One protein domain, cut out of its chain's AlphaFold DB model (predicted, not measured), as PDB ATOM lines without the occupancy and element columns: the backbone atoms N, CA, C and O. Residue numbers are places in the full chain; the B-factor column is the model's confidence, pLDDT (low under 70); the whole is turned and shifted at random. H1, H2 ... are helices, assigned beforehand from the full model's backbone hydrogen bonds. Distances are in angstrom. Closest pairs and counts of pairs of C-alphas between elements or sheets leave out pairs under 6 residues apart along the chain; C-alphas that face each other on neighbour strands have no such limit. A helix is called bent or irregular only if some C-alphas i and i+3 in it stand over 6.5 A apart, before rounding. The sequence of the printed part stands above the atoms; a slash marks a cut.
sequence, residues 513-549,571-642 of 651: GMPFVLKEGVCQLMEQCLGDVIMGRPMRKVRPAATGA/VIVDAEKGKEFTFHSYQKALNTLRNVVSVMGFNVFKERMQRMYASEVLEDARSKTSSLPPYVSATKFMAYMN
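AT A GLANCE: This is residues 513 to 549 and 571 to 642 of the 651 residues of the protein "Aminopeptidase, putative" of Trypanosoma brucei brucei (strain 927/4 GUTat10.1) (UniProt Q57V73). Two long helices, H1 and H2, cross each other, and H3 turns off at a corner from the end of H2; the short H4 packs on residues 605 to 612 of H3. Beyond the far end of H3 a long loop, residues 619 to 633, reaches out and folds back to H4, while residues 535 to 549 run from the end of H1 back past H2. The printed part has 109 residues with four named helices, in the order H1, H2, H3, H4, and no named strand; its class is all helix. It is compact, with a radius of gyration of the C-alphas of 15.1 A, and its C-alphas span 45 by 35 by 24 A.

IN THESE COORDINATES: H1 is residues 516 to 534, 26.0 A from first to last C-alpha, beginning with C-alpha 516 at (149.612, 122.847, 116.669). H2 is residues 583 to 600 and 26.2 A long, from C-alpha 583 at (152.447, 119.562, 128.917). H3 is residues 602 to 618, 22.3 A long; it is neither bent nor irregular, but only just: C-alphas 615 and 618 are 6.1 A apart. H4 is residues 634 to 641 and 10.3 A long, ending with C-alpha 641 at (133.626, 128.095, 114.218).

HOW THE PARTS SIT: H1 and H2 touch, their closest C-alphas being those of Gly 521 and Leu 590, 4.2 A apart. Their lines are only just about perpendicular, at 72 degrees. H2 and H3 are joined by a tight link of one residue and are close but not clearly touching, the closest C-alphas being those of Val 597 and Phe 605 at 6.1 A. Their lines stand about perpendicular, at 74 degrees. H3 touches H4 with residues 605 to 612 alone; the closest C-alphas, of Arg 608 and Tyr 640, are 6.1 A apart. These two run opposite ways at a steep tilt of 60 degrees. H4 is close but not clearly touching H1, with the C-alphas of Leu 518 and Ala 634 closest at 7.4 A. H4 is also close but not clearly touching H2, with the C-alphas of Val 596 and Met 641 closest at 7.8 A. H1 and H3 are apart. In H2, H3 and H4 every O i to N i+4 pair is within hydrogen-bond range; in H1, 12 of 15 are.

THE WHOLE: The two C-alphas farthest apart, those of Ala 549 and Arg 622, are 48.3 A from each other. Residues 550 to 570 are not printed, and C-alphas 549 and 571 are 18.7 A apart across this cut, which lies in the link from H1 to H2. The link from H3 to H4 is long, with 15 residues. The mean pLDDT of the printed part is 81.7, and confidence is low, under 70, at residues 547 to 549, 571 to 581 and 620 to 629.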
ATOM      1  N   GLY A 513     145.899 119.909 107.277       92.58
ATOM      2  CA  GLY A 513     146.878 120.640 108.076       92.58
ATOM      3  C   GLY A 513     146.255 121.754 108.911       92.58
ATOM      4  O   GLY A 513     145.322 122.420 108.468       92.58
ATOM      5  N   MET A 514     146.781 121.982 110.113       92.26
ATOM      6  CA  MET A 514     146.401 123.113 110.962       92.26
ATOM      7  C   MET A 514     147.500 123.427 111.991       92.26
ATOM      8  O   MET A 514     148.372 122.584 112.216       92.26
ATOM      9  N   PRO A 515     147.488 124.625 112.608       89.82
ATOM     10  CA  PRO A 515     148.366 124.981 113.722       89.82
ATOM     11  C   PRO A 515     148.334 123.966 114.869       89.82
ATOM     12  O   PRO A 515     147.289 123.363 115.137       89.82
ATOM     13  N   PHE A 516     149.447 123.835 115.596       88.45
ATOM     14  CA  PHE A 516     149.612 122.847 116.669       88.45
ATOM     15  C   PHE A 516     148.495 122.938 117.717       88.45
ATOM     16  O   PHE A 516     147.863 121.938 118.055       88.45
ATOM     17  N   VAL A 517     148.194 124.157 118.179       88.37
ATOM     18  CA  VAL A 517     147.159 124.411 119.199       88.37
ATOM     19  C   VAL A 517     145.774 123.911 118.774       88.37
ATOM     20  O   VAL A 517     144.976 123.519 119.626       88.37
ATOM     21  N   LEU A 518     145.481 123.909 117.472       92.51
ATOM     22  CA  LEU A 518     144.231 123.374 116.941       92.51
ATOM     23  C   LEU A 518     144.288 121.860 116.778       92.51
ATOM     24  O   LEU A 518     143.390 121.185 117.280       92.51
ATOM     25  N   LYS A 519     145.349 121.350 116.134       93.25
ATOM     26  CA  LYS A 519     145.575 119.917 115.897       93.25
ATOM     27  C   LYS A 519     145.424 119.139 117.206       93.25
ATOM     28  O   LYS A 519     144.487 118.363 117.371       93.25
ATOM     29  N   GLU A 520     146.267 119.458 118.184       94.11
ATOM     30  CA  GLU A 520     146.276 118.766 119.474       94.11
ATOM     31  C   GLU A 520     145.025 119.043 120.303       94.11
ATOM     32  O   GLU A 520     144.526 118.170 121.010       94.11
ATOM     33  N   GLY A 521     144.468 120.252 120.203       94.73
ATOM     34  CA  GLY A 521     143.251 120.604 120.923       94.73
ATOM     35  C   GLY A 521     142.050 119.762 120.488       94.73
ATOM     36  O   GLY A 521     141.256 119.349 121.338       94.73
ATOM     37  N   VAL A 522     141.912 119.495 119.182       96.05
ATOM     38  CA  VAL A 522     140.861 118.619 118.642       96.05
ATOM     39  C   VAL A 522     141.109 117.174 119.072       96.05
ATOM     40  O   VAL A 522     140.183 116.548 119.592       96.05
ATOM     41  N   CYS A 523     142.340 116.668 118.946       96.96
ATOM     42  CA  CYS A 523     142.701 115.306 119.356       96.96
ATOM     43  C   CYS A 523     142.409 115.059 120.842       96.96
ATOM     44  O   CYS A 523     141.681 114.125 121.180       96.96
ATOM     45  N   GLN A 524     142.831 115.966 121.729       94.69
ATOM     46  CA  GLN A 524     142.577 115.857 123.169       94.69
ATOM     47  C   GLN A 524     141.106 116.024 123.567       94.69
ATOM     48  O   GLN A 524     140.675 115.570 124.630       94.69
ATOM     49  N   LEU A 525     140.303 116.715 122.758       95.23
ATOM     50  CA  LEU A 525     138.866 116.776 122.990       95.23
ATOM     51  C   LEU A 525     138.200 115.452 122.590       95.23
ATOM     52  O   LEU A 525     137.358 114.939 123.329       95.23
ATOM     53  N   MET A 526     138.576 114.904 121.433       96.21
ATOM     54  CA  MET A 526     138.004 113.669 120.894       96.21
ATOM     55  C   MET A 526     138.402 112.440 121.700       96.21
ATOM     56  O   MET A 526     137.522 111.632 121.992       96.21
ATOM     57  N   GLU A 527     139.658 112.335 122.145       95.46
ATOM     58  CA  GLU A 527     140.108 111.239 123.015       95.46
ATOM     59  C   GLU A 527     139.225 111.136 124.267       95.46
ATOM     60  O   GLU A 527     138.770 110.059 124.633       95.46
ATOM     61  N   GLN A 528     138.888 112.275 124.877       93.29
ATOM     62  CA  GLN A 528     138.122 112.324 126.116       93.29
ATOM     63  C   GLN A 528     136.647 112.002 125.890       93.29
ATOM     64  O   GLN A 528     136.027 111.328 126.712       93.29
ATOM     65  N   CYS A 529     136.071 112.530 124.808       93.60
ATOM     66  CA  CYS A 529     134.668 112.318 124.479       93.60
ATOM     67  C   CYS A 529     134.413 110.880 124.017       93.60
ATOM     68  O   CYS A 529     133.517 110.224 124.545       93.60
ATOM     69  N   LEU A 530     135.194 110.389 123.054       95.40
ATOM     70  CA  LEU A 530     134.996 109.070 122.456       95.40
ATOM     71  C   LEU A 530     135.610 107.956 123.302       95.40
ATOM     72  O   LEU A 530     135.050 106.864 123.339       95.40
ATOM     73  N   GLY A 531     136.683 108.230 124.049       94.32
ATOM     74  CA  GLY A 531     137.257 107.266 124.983       94.32
ATOM     75  C   GLY A 531     136.261 106.840 126.062       94.32
ATOM     76  O   GLY A 531     136.146 105.654 126.353       94.32
ATOM     77  N   ASP A 532     135.449 107.765 126.590       92.82
ATOM     78  CA  ASP A 532     134.351 107.401 127.494       92.82
ATOM     79  C   ASP A 532     133.334 106.471 126.816       92.82
ATOM     80  O   ASP A 532     132.921 105.484 127.424       92.82
ATOM     81  N   VAL A 533     132.960 106.758 125.564       95.39
ATOM     82  CA  VAL A 533     131.977 105.972 124.801       95.39
ATOM     83  C   VAL A 533     132.476 104.551 124.550       95.39
ATOM     84  O   VAL A 533     131.735 103.602 124.803       95.39
ATOM     85  N   ILE A 534     133.731 104.394 124.120       95.61
ATOM     86  CA  ILE A 534     134.370 103.084 123.903       95.61
ATOM     87  C   ILE A 534     134.415 102.286 125.214       95.61
ATOM     88  O   ILE A 534     134.155 101.089 125.232       95.61
ATOM     89  N   MET A 535     134.636 102.965 126.341       92.85
ATOM     90  CA  MET A 535     134.624 102.363 127.677       92.85
ATOM     91  C   MET A 535     133.210 102.093 128.234       92.85
ATOM     92  O   MET A 535     133.061 101.804 129.425       92.85
ATOM     93  N   GLY A 536     132.158 102.232 127.419       93.19
ATOM     94  CA  GLY A 536     130.764 102.009 127.814       93.19
ATOM     95  C   GLY A 536     130.194 103.079 128.751       93.19
ATOM     96  O   GLY A 536     129.172 102.859 129.406       93.19
ATOM     97  N   ARG A 537     130.849 104.239 128.853       92.89
ATOM     98  CA  ARG A 537     130.415 105.372 129.677       92.89
ATOM     99  C   ARG A 537     129.687 106.400 128.806       92.89
ATOM    100  O   ARG A 537     129.987 106.544 127.623       92.89
ATOM    101  N   PRO A 538     128.745 107.170 129.373       92.15
ATOM    102  CA  PRO A 538     128.184 108.311 128.665       92.15
ATOM    103  C   PRO A 538     129.289 109.308 128.300       92.15
ATOM    104  O   PRO A 538     130.116 109.637 129.151       92.15
ATOM    105  N   MET A 539     129.257 109.832 127.073       91.78
ATOM    106  CA  MET A 539     130.174 110.884 126.630       91.78
ATOM    107  C   MET A 539     130.165 112.056 127.623       91.78
ATOM    108  O   MET A 539     129.109 112.644 127.899       91.78
ATOM    109  N   ARG A 540     131.335 112.410 128.170       89.15
ATOM    110  CA  ARG A 540     131.438 113.534 129.108       89.15
ATOM    111  C   ARG A 540     131.038 114.857 128.449       89.15
ATOM    112  O   ARG A 540     131.372 115.142 127.304       89.15
ATOM    113  N   LYS A 541     130.345 115.713 129.210       88.30
ATOM    114  CA  LYS A 541     130.018 117.077 128.767       88.30
ATOM    115  C   LYS A 541     131.278 117.941 128.742       88.30
ATOM    116  O   LYS A 541     131.993 118.014 129.743       88.30
ATOM    117  N   VAL A 542     131.483 118.661 127.643       88.42
ATOM    118  CA  VAL A 542     132.555 119.652 127.515       88.42
ATOM    119  C   VAL A 542     132.231 120.861 128.394       88.42
ATOM    120  O   VAL A 542     131.156 121.447 128.286       88.42
ATOM    121  N   ARG A 543     133.145 121.210 129.302       86.75
ATOM    122  CA  ARG A 543     133.038 122.378 130.188       86.75
ATOM    123  C   ARG A 543     134.105 123.404 129.798       86.75
ATOM    124  O   ARG A 543     135.179 122.972 129.368       86.75
ATOM    125  N   PRO A 544     133.846 124.714 129.968       83.96
ATOM    126  CA  PRO A 544     134.867 125.732 129.745       83.96
ATOM    127  C   PRO A 544     136.064 125.489 130.667       83.96
ATOM    128  O   PRO A 544     135.930 124.878 131.736       83.96
ATOM    129  N   ALA A 545     137.239 125.973 130.268       79.83
ATOM    130  CA  ALA A 545     138.396 125.966 131.150       79.83
ATOM    131  C   ALA A 545     138.081 126.806 132.401       79.83
ATOM    132  O   ALA A 545     137.528 127.901 132.299       79.83
ATOM    133  N   ALA A 546     138.403 126.297 133.592       70.98
ATOM    134  CA  ALA A 546     138.218 127.067 134.816       70.98
ATOM    135  C   ALA A 546     139.081 128.339 134.748       70.98
ATOM    136  O   ALA A 546     140.296 128.254 134.555       70.98
ATOM    137  N   THR A 547     138.465 129.511 134.913       46.69
ATOM    138  CA  THR A 547     139.150 130.795 135.100       46.69
ATOM    139  C   THR A 547     139.919 130.757 136.422       46.69
ATOM    140  O   THR A 547     139.399 131.132 137.468       46.69
ATOM    141  N   GLY A 548     141.143 130.225 136.417       33.85
ATOM    142  CA  GLY A 548     141.933 130.130 137.644       33.85
ATOM    143  C   GLY A 548     143.081 129.133 137.603       33.85
ATOM    144  O   GLY A 548     142.994 128.076 138.220       33.85
ATOM    145  N   ALA A 549     144.159 129.506 136.915       29.45
ATOM    146  CA  ALA A 549     145.537 129.387 137.400       29.45
ATOM    147  C   ALA A 549     146.452 130.149 136.421       29.45
ATOM    148  O   ALA A 549     146.609 129.731 135.279       29.45
ATOM    149  N   VAL A 571     141.310 134.943 120.509       58.29
ATOM    150  CA  VAL A 571     142.533 134.837 119.716       58.29
ATOM    151  C   VAL A 571     143.199 133.502 120.032       58.29
ATOM    152  O   VAL A 571     143.669 133.269 121.147       58.29
ATOM    153  N   ILE A 572     143.252 132.619 119.038       61.28
ATOM    154  CA  ILE A 572     144.027 131.382 119.119       61.28
ATOM    155  C   ILE A 572     145.484 131.733 118.841       61.28
ATOM    156  O   ILE A 572     145.864 132.027 117.710       61.28
ATOM    157  N   VAL A 573     146.293 131.730 119.898       58.29
ATOM    158  CA  VAL A 573     147.738 131.955 119.809       58.29
ATOM    159  C   VAL A 573     148.429 130.603 119.764       58.29
ATOM    160  O   VAL A 573     148.360 129.860 120.753       58.29
ATOM    161  N   ASP A 574     149.093 130.315 118.645       57.61
ATOM    162  CA  ASP A 574     149.885 129.096 118.478       57.61
ATOM    163  C   ASP A 574     150.996 129.004 119.540       57.61
ATOM    164  O   ASP A 574     151.319 129.980 120.230       57.61
ATOM    165  N   ALA A 575     151.545 127.811 119.740       48.49
ATOM    166  CA  ALA A 575     152.709 127.663 120.601       48.49
ATOM    167  C   ALA A 575     153.944 128.302 119.935       48.49
ATOM    168  O   ALA A 575     154.064 128.334 118.712       48.49
ATOM    169  N   GLU A 576     154.861 128.842 120.744       43.09
ATOM    170  CA  GLU A 576     156.156 129.294 120.226       43.09
ATOM    171  C   GLU A 576     156.893 128.105 119.600       43.09
ATOM    172  O   GLU A 576     156.934 127.026 120.199       43.09
ATOM    173  N   LYS A 577     157.495 128.319 118.422       54.25
ATOM    174  CA  LYS A 577     158.229 127.275 117.700       54.25
ATOM    175  C   LYS A 577     159.310 126.657 118.599       54.25
ATOM    176  O   LYS A 577     160.116 127.388 119.172       54.25
ATOM    177  N   GLY A 578     159.319 125.335 118.744       53.96
ATOM    178  CA  GLY A 578     160.202 124.586 119.649       53.96
ATOM    179  C   GLY A 578     159.694 124.408 121.092       53.96
ATOM    180  O   GLY A 578     160.361 123.747 121.888       53.96
ATOM    181  N   LYS A 579     158.536 124.971 121.462       57.56
ATOM    182  CA  LYS A 579     157.878 124.784 122.776       57.56
ATOM    183  C   LYS A 579     156.487 124.161 122.658       57.56
ATOM    184  O   LYS A 579     155.730 124.130 123.633       57.56
ATOM    185  N   GLU A 580     156.120 123.679 121.480       60.43
ATOM    186  CA  GLU A 580     154.796 123.130 121.206       60.43
ATOM    187  C   GLU A 580     154.569 121.838 122.001       60.43
ATOM    188  O   GLU A 580     153.521 121.652 122.604       60.43
ATOM    189  N   PHE A 581     155.599 121.017 122.180       67.09
ATOM    190  CA  PHE A 581     155.473 119.676 122.759       67.09
ATOM    191  C   PHE A 581     155.691 119.648 124.275       67.09
ATOM    192  O   PHE A 581     156.365 118.777 124.823       67.09
ATOM    193  N   THR A 582     155.134 120.634 124.982       76.45
ATOM    194  CA  THR A 582     155.159 120.674 126.451       76.45
ATOM    195  C   THR A 582     153.780 120.376 127.019       76.45
ATOM    196  O   THR A 582     152.767 120.772 126.445       76.45
ATOM    197  N   PHE A 583     153.717 119.769 128.207       76.38
ATOM    198  CA  PHE A 583     152.447 119.562 128.917       76.38
ATOM    199  C   PHE A 583     151.607 120.851 129.005       76.38
ATOM    200  O   PHE A 583     150.384 120.816 128.882       76.38
ATOM    201  N   HIS A 584     152.266 122.001 129.181       81.54
ATOM    202  CA  HIS A 584     151.608 123.303 129.203       81.54
ATOM    203  C   HIS A 584     150.937 123.645 127.864       81.54
ATOM    204  O   HIS A 584     149.784 124.072 127.856       81.54
ATOM    205  N   SER A 585     151.629 123.426 126.749       80.85
ATOM    206  CA  SER A 585     151.131 123.690 125.398       80.85
ATOM    207  C   SER A 585     149.956 122.784 125.024       80.85
ATOM    208  O   SER A 585     148.938 123.295 124.559       80.85
ATOM    209  N   TYR A 586     150.023 121.485 125.336       82.98
ATOM    210  CA  TYR A 586     148.877 120.574 125.207       82.98
ATOM    211  C   TYR A 586     147.694 121.050 126.067       82.98
ATOM    212  O   TYR A 586     146.581 121.246 125.586       82.98
ATOM    213  N   GLN A 587     147.925 121.361 127.348       87.60
ATOM    214  CA  GLN A 587     146.851 121.838 128.221       87.60
ATOM    215  C   GLN A 587     146.223 123.154 127.724       87.60
ATOM    216  O   GLN A 587     145.010 123.345 127.865       87.60
ATOM    217  N   LYS A 588     147.023 124.051 127.132       87.96
ATOM    218  CA  LYS A 588     146.564 125.281 126.473       87.96
ATOM    219  C   LYS A 588     145.727 124.969 125.227       87.96
ATOM    220  O   LYS A 588     144.660 125.567 125.077       87.96
ATOM    221  N   ALA A 589     146.160 124.028 124.385       88.17
ATOM    222  CA  ALA A 589     145.430 123.560 123.206       88.17
ATOM    223  C   ALA A 589     144.037 123.033 123.581       88.17
ATOM    224  O   ALA A 589     143.018 123.578 123.150       88.17
ATOM    225  N   LEU A 590     143.978 122.081 124.513       89.89
ATOM    226  CA  LEU A 590     142.722 121.542 125.033       89.89
ATOM    227  C   LEU A 590     141.823 122.619 125.658       89.89
ATOM    228  O   LEU A 590     140.613 122.621 125.434       89.89
ATOM    229  N   ASN A 591     142.379 123.541 126.447       90.90
ATOM    230  CA  ASN A 591     141.590 124.609 127.069       90.90
ATOM    231  C   ASN A 591     141.021 125.588 126.035       90.90
ATOM    232  O   ASN A 591     139.883 126.032 126.184       90.90
ATOM    233  N   THR A 592     141.781 125.882 124.979       87.92
ATOM    234  CA  THR A 592     141.332 126.724 123.864       87.92
ATOM    235  C   THR A 592     140.117 126.095 123.189       87.92
ATOM    236  O   THR A 592     139.069 126.734 123.092       87.92
ATOM    237  N   LEU A 593     140.204 124.810 122.829       90.70
ATOM    238  CA  LEU A 593     139.091 124.094 122.203       90.70
ATOM    239  C   LEU A 593     137.901 123.920 123.153       90.70
ATOM    240  O   LEU A 593     136.760 124.108 122.743       90.70
ATOM    241  N   ARG A 594     138.129 123.645 124.443       91.82
ATOM    242  CA  ARG A 594     137.048 123.590 125.444       91.82
ATOM    243  C   ARG A 594     136.275 124.896 125.535       91.82
ATOM    244  O   ARG A 594     135.052 124.849 125.630       91.82
ATOM    245  N   ASN A 595     136.955 126.038 125.490       89.28
ATOM    246  CA  ASN A 595     136.292 127.338 125.515       89.28
ATOM    247  C   ASN A 595     135.408 127.520 124.273       89.28
ATOM    248  O   ASN A 595     134.222 127.802 124.437       89.28
ATOM    249  N   VAL A 596     135.926 127.233 123.071       88.26
ATOM    250  CA  VAL A 596     135.150 127.255 121.810       88.26
ATOM    251  C   VAL A 596     133.913 126.354 121.903       88.26
ATOM    252  O   VAL A 596     132.780 126.798 121.706       88.26
ATOM    253  N   VAL A 597     134.111 125.085 122.260       91.51
ATOM    254  CA  VAL A 597     133.050 124.069 122.241       91.51
ATOM    255  C   VAL A 597     132.037 124.265 123.364       91.51
ATOM    256  O   VAL A 597     130.858 123.970 123.181       91.51
ATOM    257  N   SER A 598     132.447 124.803 124.515       90.01
ATOM    258  CA  SER A 598     131.524 125.095 125.618       90.01
ATOM    259  C   SER A 598     130.501 126.181 125.280       90.01
ATOM    260  O   SER A 598     129.396 126.144 125.815       90.01
ATOM    261  N   VAL A 599     130.849 127.110 124.381       87.89
ATOM    262  CA  VAL A 599     129.966 128.201 123.949       87.89
ATOM    263  C   VAL A 599     128.939 127.707 122.929       87.89
ATOM    264  O   VAL A 599     127.754 127.995 123.074       87.89
ATOM    265  N   MET A 600     129.365 126.948 121.913       91.00
ATOM    266  CA  MET A 600     128.468 126.503 120.830       91.00
ATOM    267  C   MET A 600     127.776 125.158 121.090       91.00
ATOM    268  O   MET A 600     126.754 124.856 120.479       91.00
ATOM    269  N   GLY A 601     128.318 124.342 121.992       91.59
ATOM    270  CA  GLY A 601     127.884 122.968 122.214       91.59
ATOM    271  C   GLY A 601     128.511 121.971 121.234       91.59
ATOM    272  O   GLY A 601     128.861 122.285 120.099       91.59
ATOM    273  N   PHE A 602     128.636 120.720 121.683       92.92
ATOM    274  CA  PHE A 602     129.354 119.670 120.953       92.92
ATOM    275  C   PHE A 602     128.754 119.343 119.576       92.92
ATOM    276  O   PHE A 602     129.501 119.138 118.627       92.92
ATOM    277  N   ASN A 603     127.423 119.320 119.444       93.18
ATOM    278  CA  ASN A 603     126.773 118.990 118.167       93.18
ATOM    279  C   ASN A 603     127.031 120.066 117.106       93.18
ATOM    280  O   ASN A 603     127.388 119.737 115.982       93.18
ATOM    281  N   VAL A 604     126.943 121.343 117.489       94.07
ATOM    282  CA  VAL A 604     127.251 122.463 116.587       94.07
ATOM    283  C   VAL A 604     128.733 122.452 116.209       94.07
ATOM    284  O   VAL A 604     129.073 122.682 115.052       94.07
ATOM    285  N   PHE A 605     129.619 122.140 117.160       95.11
ATOM    286  CA  PHE A 605     131.042 121.950 116.876       95.11
ATOM    287  C   PHE A 605     131.276 120.820 115.867       95.11
ATOM    288  O   PHE A 605     131.982 121.028 114.885       95.11
ATOM    289  N   LYS A 606     130.640 119.658 116.061       95.61
ATOM    290  CA  LYS A 606     130.696 118.524 115.129       95.61
ATOM    291  C   LYS A 606     130.251 118.934 113.721       95.61
ATOM    292  O   LYS A 606     131.012 118.749 112.781       95.61
ATOM    293  N   GLU A 607     129.078 119.551 113.578       95.09
ATOM    294  CA  GLU A 607     128.561 120.017 112.279       95.09
ATOM    295  C   GLU A 607     129.518 121.005 111.587       95.09
ATOM    296  O   GLU A 607     129.708 120.961 110.371       95.09
ATOM    297  N   ARG A 608     130.155 121.899 112.354       94.97
ATOM    298  CA  ARG A 608     131.136 122.865 111.830       94.97
ATOM    299  C   ARG A 608     132.451 122.199 111.428       94.97
ATOM    300  O   ARG A 608     132.999 122.556 110.390       94.97
ATOM    301  N   MET A 609     132.924 121.214 112.194       95.71
ATOM    302  CA  MET A 609     134.087 120.394 111.835       95.71
ATOM    303  C   MET A 609     133.834 119.588 110.558       95.71
ATOM    304  O   MET A 609     134.695 119.572 109.685       95.71
ATOM    305  N   GLN A 610     132.652 118.979 110.418       95.22
ATOM    306  CA  GLN A 610     132.238 118.260 109.208       95.22
ATOM    307  C   GLN A 610     132.213 119.189 107.991       95.22
ATOM    308  O   GLN A 610     132.802 118.866 106.965       95.22
ATOM    309  N   ARG A 611     131.610 120.381 108.120       93.01
ATOM    310  CA  ARG A 611     131.589 121.386 107.043       93.01
ATOM    311  C   ARG A 611     132.994 121.833 106.645       93.01
ATOM    312  O   ARG A 611     133.293 121.903 105.459       93.01
ATOM    313  N   MET A 612     133.846 122.124 107.628       94.01
ATOM    314  CA  MET A 612     135.240 122.496 107.386       94.01
ATOM    315  C   MET A 612     135.986 121.370 106.672       94.01
ATOM    316  O   MET A 612     136.640 121.617 105.668       94.01
ATOM    317  N   TYR A 613     135.875 120.129 107.146       92.98
ATOM    318  CA  TYR A 613     136.563 119.001 106.527       92.98
ATOM    319  C   TYR A 613     136.058 118.743 105.102       92.98
ATOM    320  O   TYR A 613     136.863 118.601 104.188       92.98
ATOM    321  N   ALA A 614     134.742 118.762 104.879       90.12
ATOM    322  CA  ALA A 614     134.163 118.620 103.546       90.12
ATOM    323  C   ALA A 614     134.681 119.702 102.585       90.12
ATOM    324  O   ALA A 614     135.203 119.373 101.521       90.12
ATOM    325  N   SER A 615     134.630 120.971 103.001       88.64
ATOM    326  CA  SER A 615     135.057 122.091 102.163       88.64
ATOM    327  C   SER A 615     136.560 122.090 101.904       88.64
ATOM    328  O   SER A 615     137.011 122.257 100.777       88.64
ATOM    329  N   GLU A 616     137.383 121.814 102.912       88.41
ATOM    330  CA  GLU A 616     138.837 121.907 102.774       88.41
ATOM    331  C   GLU A 616     139.457 120.659 102.143       88.41
ATOM    332  O   GLU A 616     140.440 120.776 101.410       88.41
ATOM    333  N   VAL A 617     138.865 119.481 102.354       87.13
ATOM    334  CA  VAL A 617     139.475 118.183 102.025       87.13
ATOM    335  C   VAL A 617     138.716 117.414 100.941       87.13
ATOM    336  O   VAL A 617     139.366 116.794 100.103       87.13
ATOM    337  N   LEU A 618     137.378 117.431 100.945       83.07
ATOM    338  CA  LEU A 618     136.558 116.588 100.056       83.07
ATOM    339  C   LEU A 618     136.103 117.297  98.772       83.07
ATOM    340  O   LEU A 618     135.904 116.630  97.761       83.07
ATOM    341  N   GLU A 619     135.925 118.620  98.790       71.55
ATOM    342  CA  GLU A 619     135.558 119.380  97.586       71.55
ATOM    343  C   GLU A 619     136.644 119.276  96.503       71.55
ATOM    344  O   GLU A 619     137.828 119.506  96.784       71.55
ATOM    345  N   ASP A 620     136.208 118.945  95.274       56.14
ATOM    346  CA  ASP A 620     137.050 118.697  94.095       56.14
ATOM    347  C   ASP A 620     138.059 119.836  93.918       56.14
ATOM    348  O   ASP A 620     137.694 121.018  93.922       56.14
ATOM    349  N   ALA A 621     139.328 119.475  93.717       50.48
ATOM    350  CA  ALA A 621     140.404 120.409  93.410       50.48
ATOM    351  C   ALA A 621     140.049 121.342  92.240       50.48
ATOM    352  O   ALA A 621     140.527 122.469  92.204       50.48
ATOM    353  N   ARG A 622     139.154 120.937  91.326       43.51
ATOM    354  CA  ARG A 622     138.641 121.796  90.242       43.51
ATOM    355  C   ARG A 622     137.849 123.015  90.711       43.51
ATOM    356  O   ARG A 622     137.838 124.024  90.012       43.51
ATOM    357  N   SER A 623     137.198 122.941  91.869       46.55
ATOM    358  CA  SER A 623     136.515 124.091  92.481       46.55
ATOM    359  C   SER A 623     137.490 125.029  93.201       46.55
ATOM    360  O   SER A 623     137.208 126.215  93.380       46.55
ATOM    361  N   LYS A 624     138.672 124.522  93.568       48.41
ATOM    362  CA  LYS A 624     139.692 125.273  94.291       48.41
ATOM    363  C   LYS A 624     140.687 125.876  93.311       48.41
ATOM    364  O   LYS A 624     141.425 125.193  92.615       48.41
ATOM    365  N   THR A 625     140.798 127.199  93.331       36.59
ATOM    366  CA  THR A 625     141.854 127.914  92.596       36.59
ATOM    367  C   THR A 625     143.257 127.626  93.142       36.59
ATOM    368  O   THR A 625     144.246 127.960  92.496       36.59
ATOM    369  N   SER A 626     143.351 127.025  94.333       48.73
ATOM    370  CA  SER A 626     144.601 126.710  95.015       48.73
ATOM    371  C   SER A 626     144.987 125.245  94.811       48.73
ATOM    372  O   SER A 626     144.280 124.338  95.238       48.73
ATOM    373  N   SER A 627     146.159 125.027  94.215       55.45
ATOM    374  CA  SER A 627     146.812 123.716  94.054       55.45
ATOM    375  C   SER A 627     147.505 123.212  95.335       55.45
ATOM    376  O   SER A 627     148.353 122.311  95.300       55.45
ATOM    377  N   LEU A 628     147.261 123.867  96.472       63.65
ATOM    378  CA  LEU A 628     147.912 123.550  97.737       63.65
ATOM    379  C   LEU A 628     147.138 122.446  98.467       63.65
ATOM    380  O   LEU A 628     145.911 122.499  98.525       63.65
ATOM    381  N   PRO A 629     147.840 121.458  99.048       69.56
ATOM    382  CA  PRO A 629     147.211 120.491  99.934       69.56
ATOM    383  C   PRO A 629     146.472 121.186 101.091       69.56
ATOM    384  O   PRO A 629     146.893 122.272 101.503       69.56
ATOM    385  N   PRO A 630     145.404 120.579 101.636       85.06
ATOM    386  CA  PRO A 630     144.524 121.253 102.587       85.06
ATOM    387  C   PRO A 630     145.255 121.738 103.846       85.06
ATOM    388  O   PRO A 630     145.908 120.956 104.546       85.06
ATOM    389  N   TYR A 631     145.115 123.029 104.160       88.84
ATOM    390  CA  TYR A 631     145.613 123.637 105.393       88.84
ATOM    391  C   TYR A 631     144.665 124.741 105.876       88.84
ATOM    392  O   TYR A 631     144.319 125.654 105.125       88.84
ATOM    393  N   VAL A 632     144.288 124.695 107.153       90.82
ATOM    394  CA  VAL A 632     143.415 125.680 107.799       90.82
ATOM    395  C   VAL A 632     144.208 126.454 108.843       90.82
ATOM    396  O   VAL A 632     144.646 125.905 109.852       90.82
ATOM    397  N   SER A 633     144.367 127.759 108.617       90.32
ATOM    398  CA  SER A 633     144.945 128.670 109.607       90.32
ATOM    399  C   SER A 633     144.016 128.857 110.809       90.32
ATOM    400  O   SER A 633     142.809 128.626 110.721       90.32
ATOM    401  N   ALA A 634     144.551 129.356 111.927       88.68
ATOM    402  CA  ALA A 634     143.748 129.659 113.112       88.68
ATOM    403  C   ALA A 634     142.578 130.618 112.813       88.68
ATOM    404  O   ALA A 634     141.462 130.403 113.281       88.68
ATOM    405  N   THR A 635     142.809 131.633 111.975       89.43
ATOM    406  CA  THR A 635     141.773 132.577 111.535       89.43
ATOM    407  C   THR A 635     140.678 131.879 110.735       89.43
ATOM    408  O   THR A 635     139.496 132.081 111.005       89.43
ATOM    409  N   LYS A 636     141.056 131.021 109.779       91.05
ATOM    410  CA  LYS A 636     140.097 130.289 108.944       91.05
ATOM    411  C   LYS A 636     139.301 129.268 109.761       91.05
ATOM    412  O   LYS A 636     138.094 129.152 109.581       91.05
ATOM    413  N   PHE A 637     139.939 128.599 110.722       92.78
ATOM    414  CA  PHE A 637     139.255 127.738 111.687       92.78
ATOM    415  C   PHE A 637     138.192 128.520 112.466       92.78
ATOM    416  O   PHE A 637     137.044 128.092 112.542       92.78
ATOM    417  N   MET A 638     138.545 129.695 112.998       90.15
ATOM    418  CA  MET A 638     137.591 130.527 113.735       90.15
ATOM    419  C   MET A 638     136.432 131.019 112.861       90.15
ATOM    420  O   MET A 638     135.315 131.091 113.364       90.15
ATOM    421  N   ALA A 639     136.653 131.266 111.566       91.00
ATOM    422  CA  ALA A 639     135.575 131.575 110.623       91.00
ATOM    423  C   ALA A 639     134.557 130.420 110.526       91.00
ATOM    424  O   ALA A 639     133.363 130.632 110.733       91.00
ATOM    425  N   TYR A 640     135.013 129.169 110.356       91.43
ATOM    426  CA  TYR A 640     134.121 127.996 110.409       91.43
ATOM    427  C   TYR A 640     133.428 127.830 111.766       91.43
ATOM    428  O   TYR A 640     132.286 127.367 111.837       91.43
ATOM    429  N   MET A 641     134.119 128.196 112.848       91.66
ATOM    430  CA  MET A 641     133.626 128.095 114.218       91.66
ATOM    431  C   MET A 641     132.726 129.256 114.644       91.66
ATOM    432  O   MET A 641     132.155 129.165 115.730       91.66
ATOM    433  N   ASN A 642     132.532 130.300 113.836       84.22
ATOM    434  CA  ASN A 642     131.686 131.444 114.174       84.22
ATOM    435  C   ASN A 642     130.276 131.325 113.563       84.22
ATOM    436  O   ASN A 642     130.105 130.777 112.477       84.22
TER     437      ASN A 642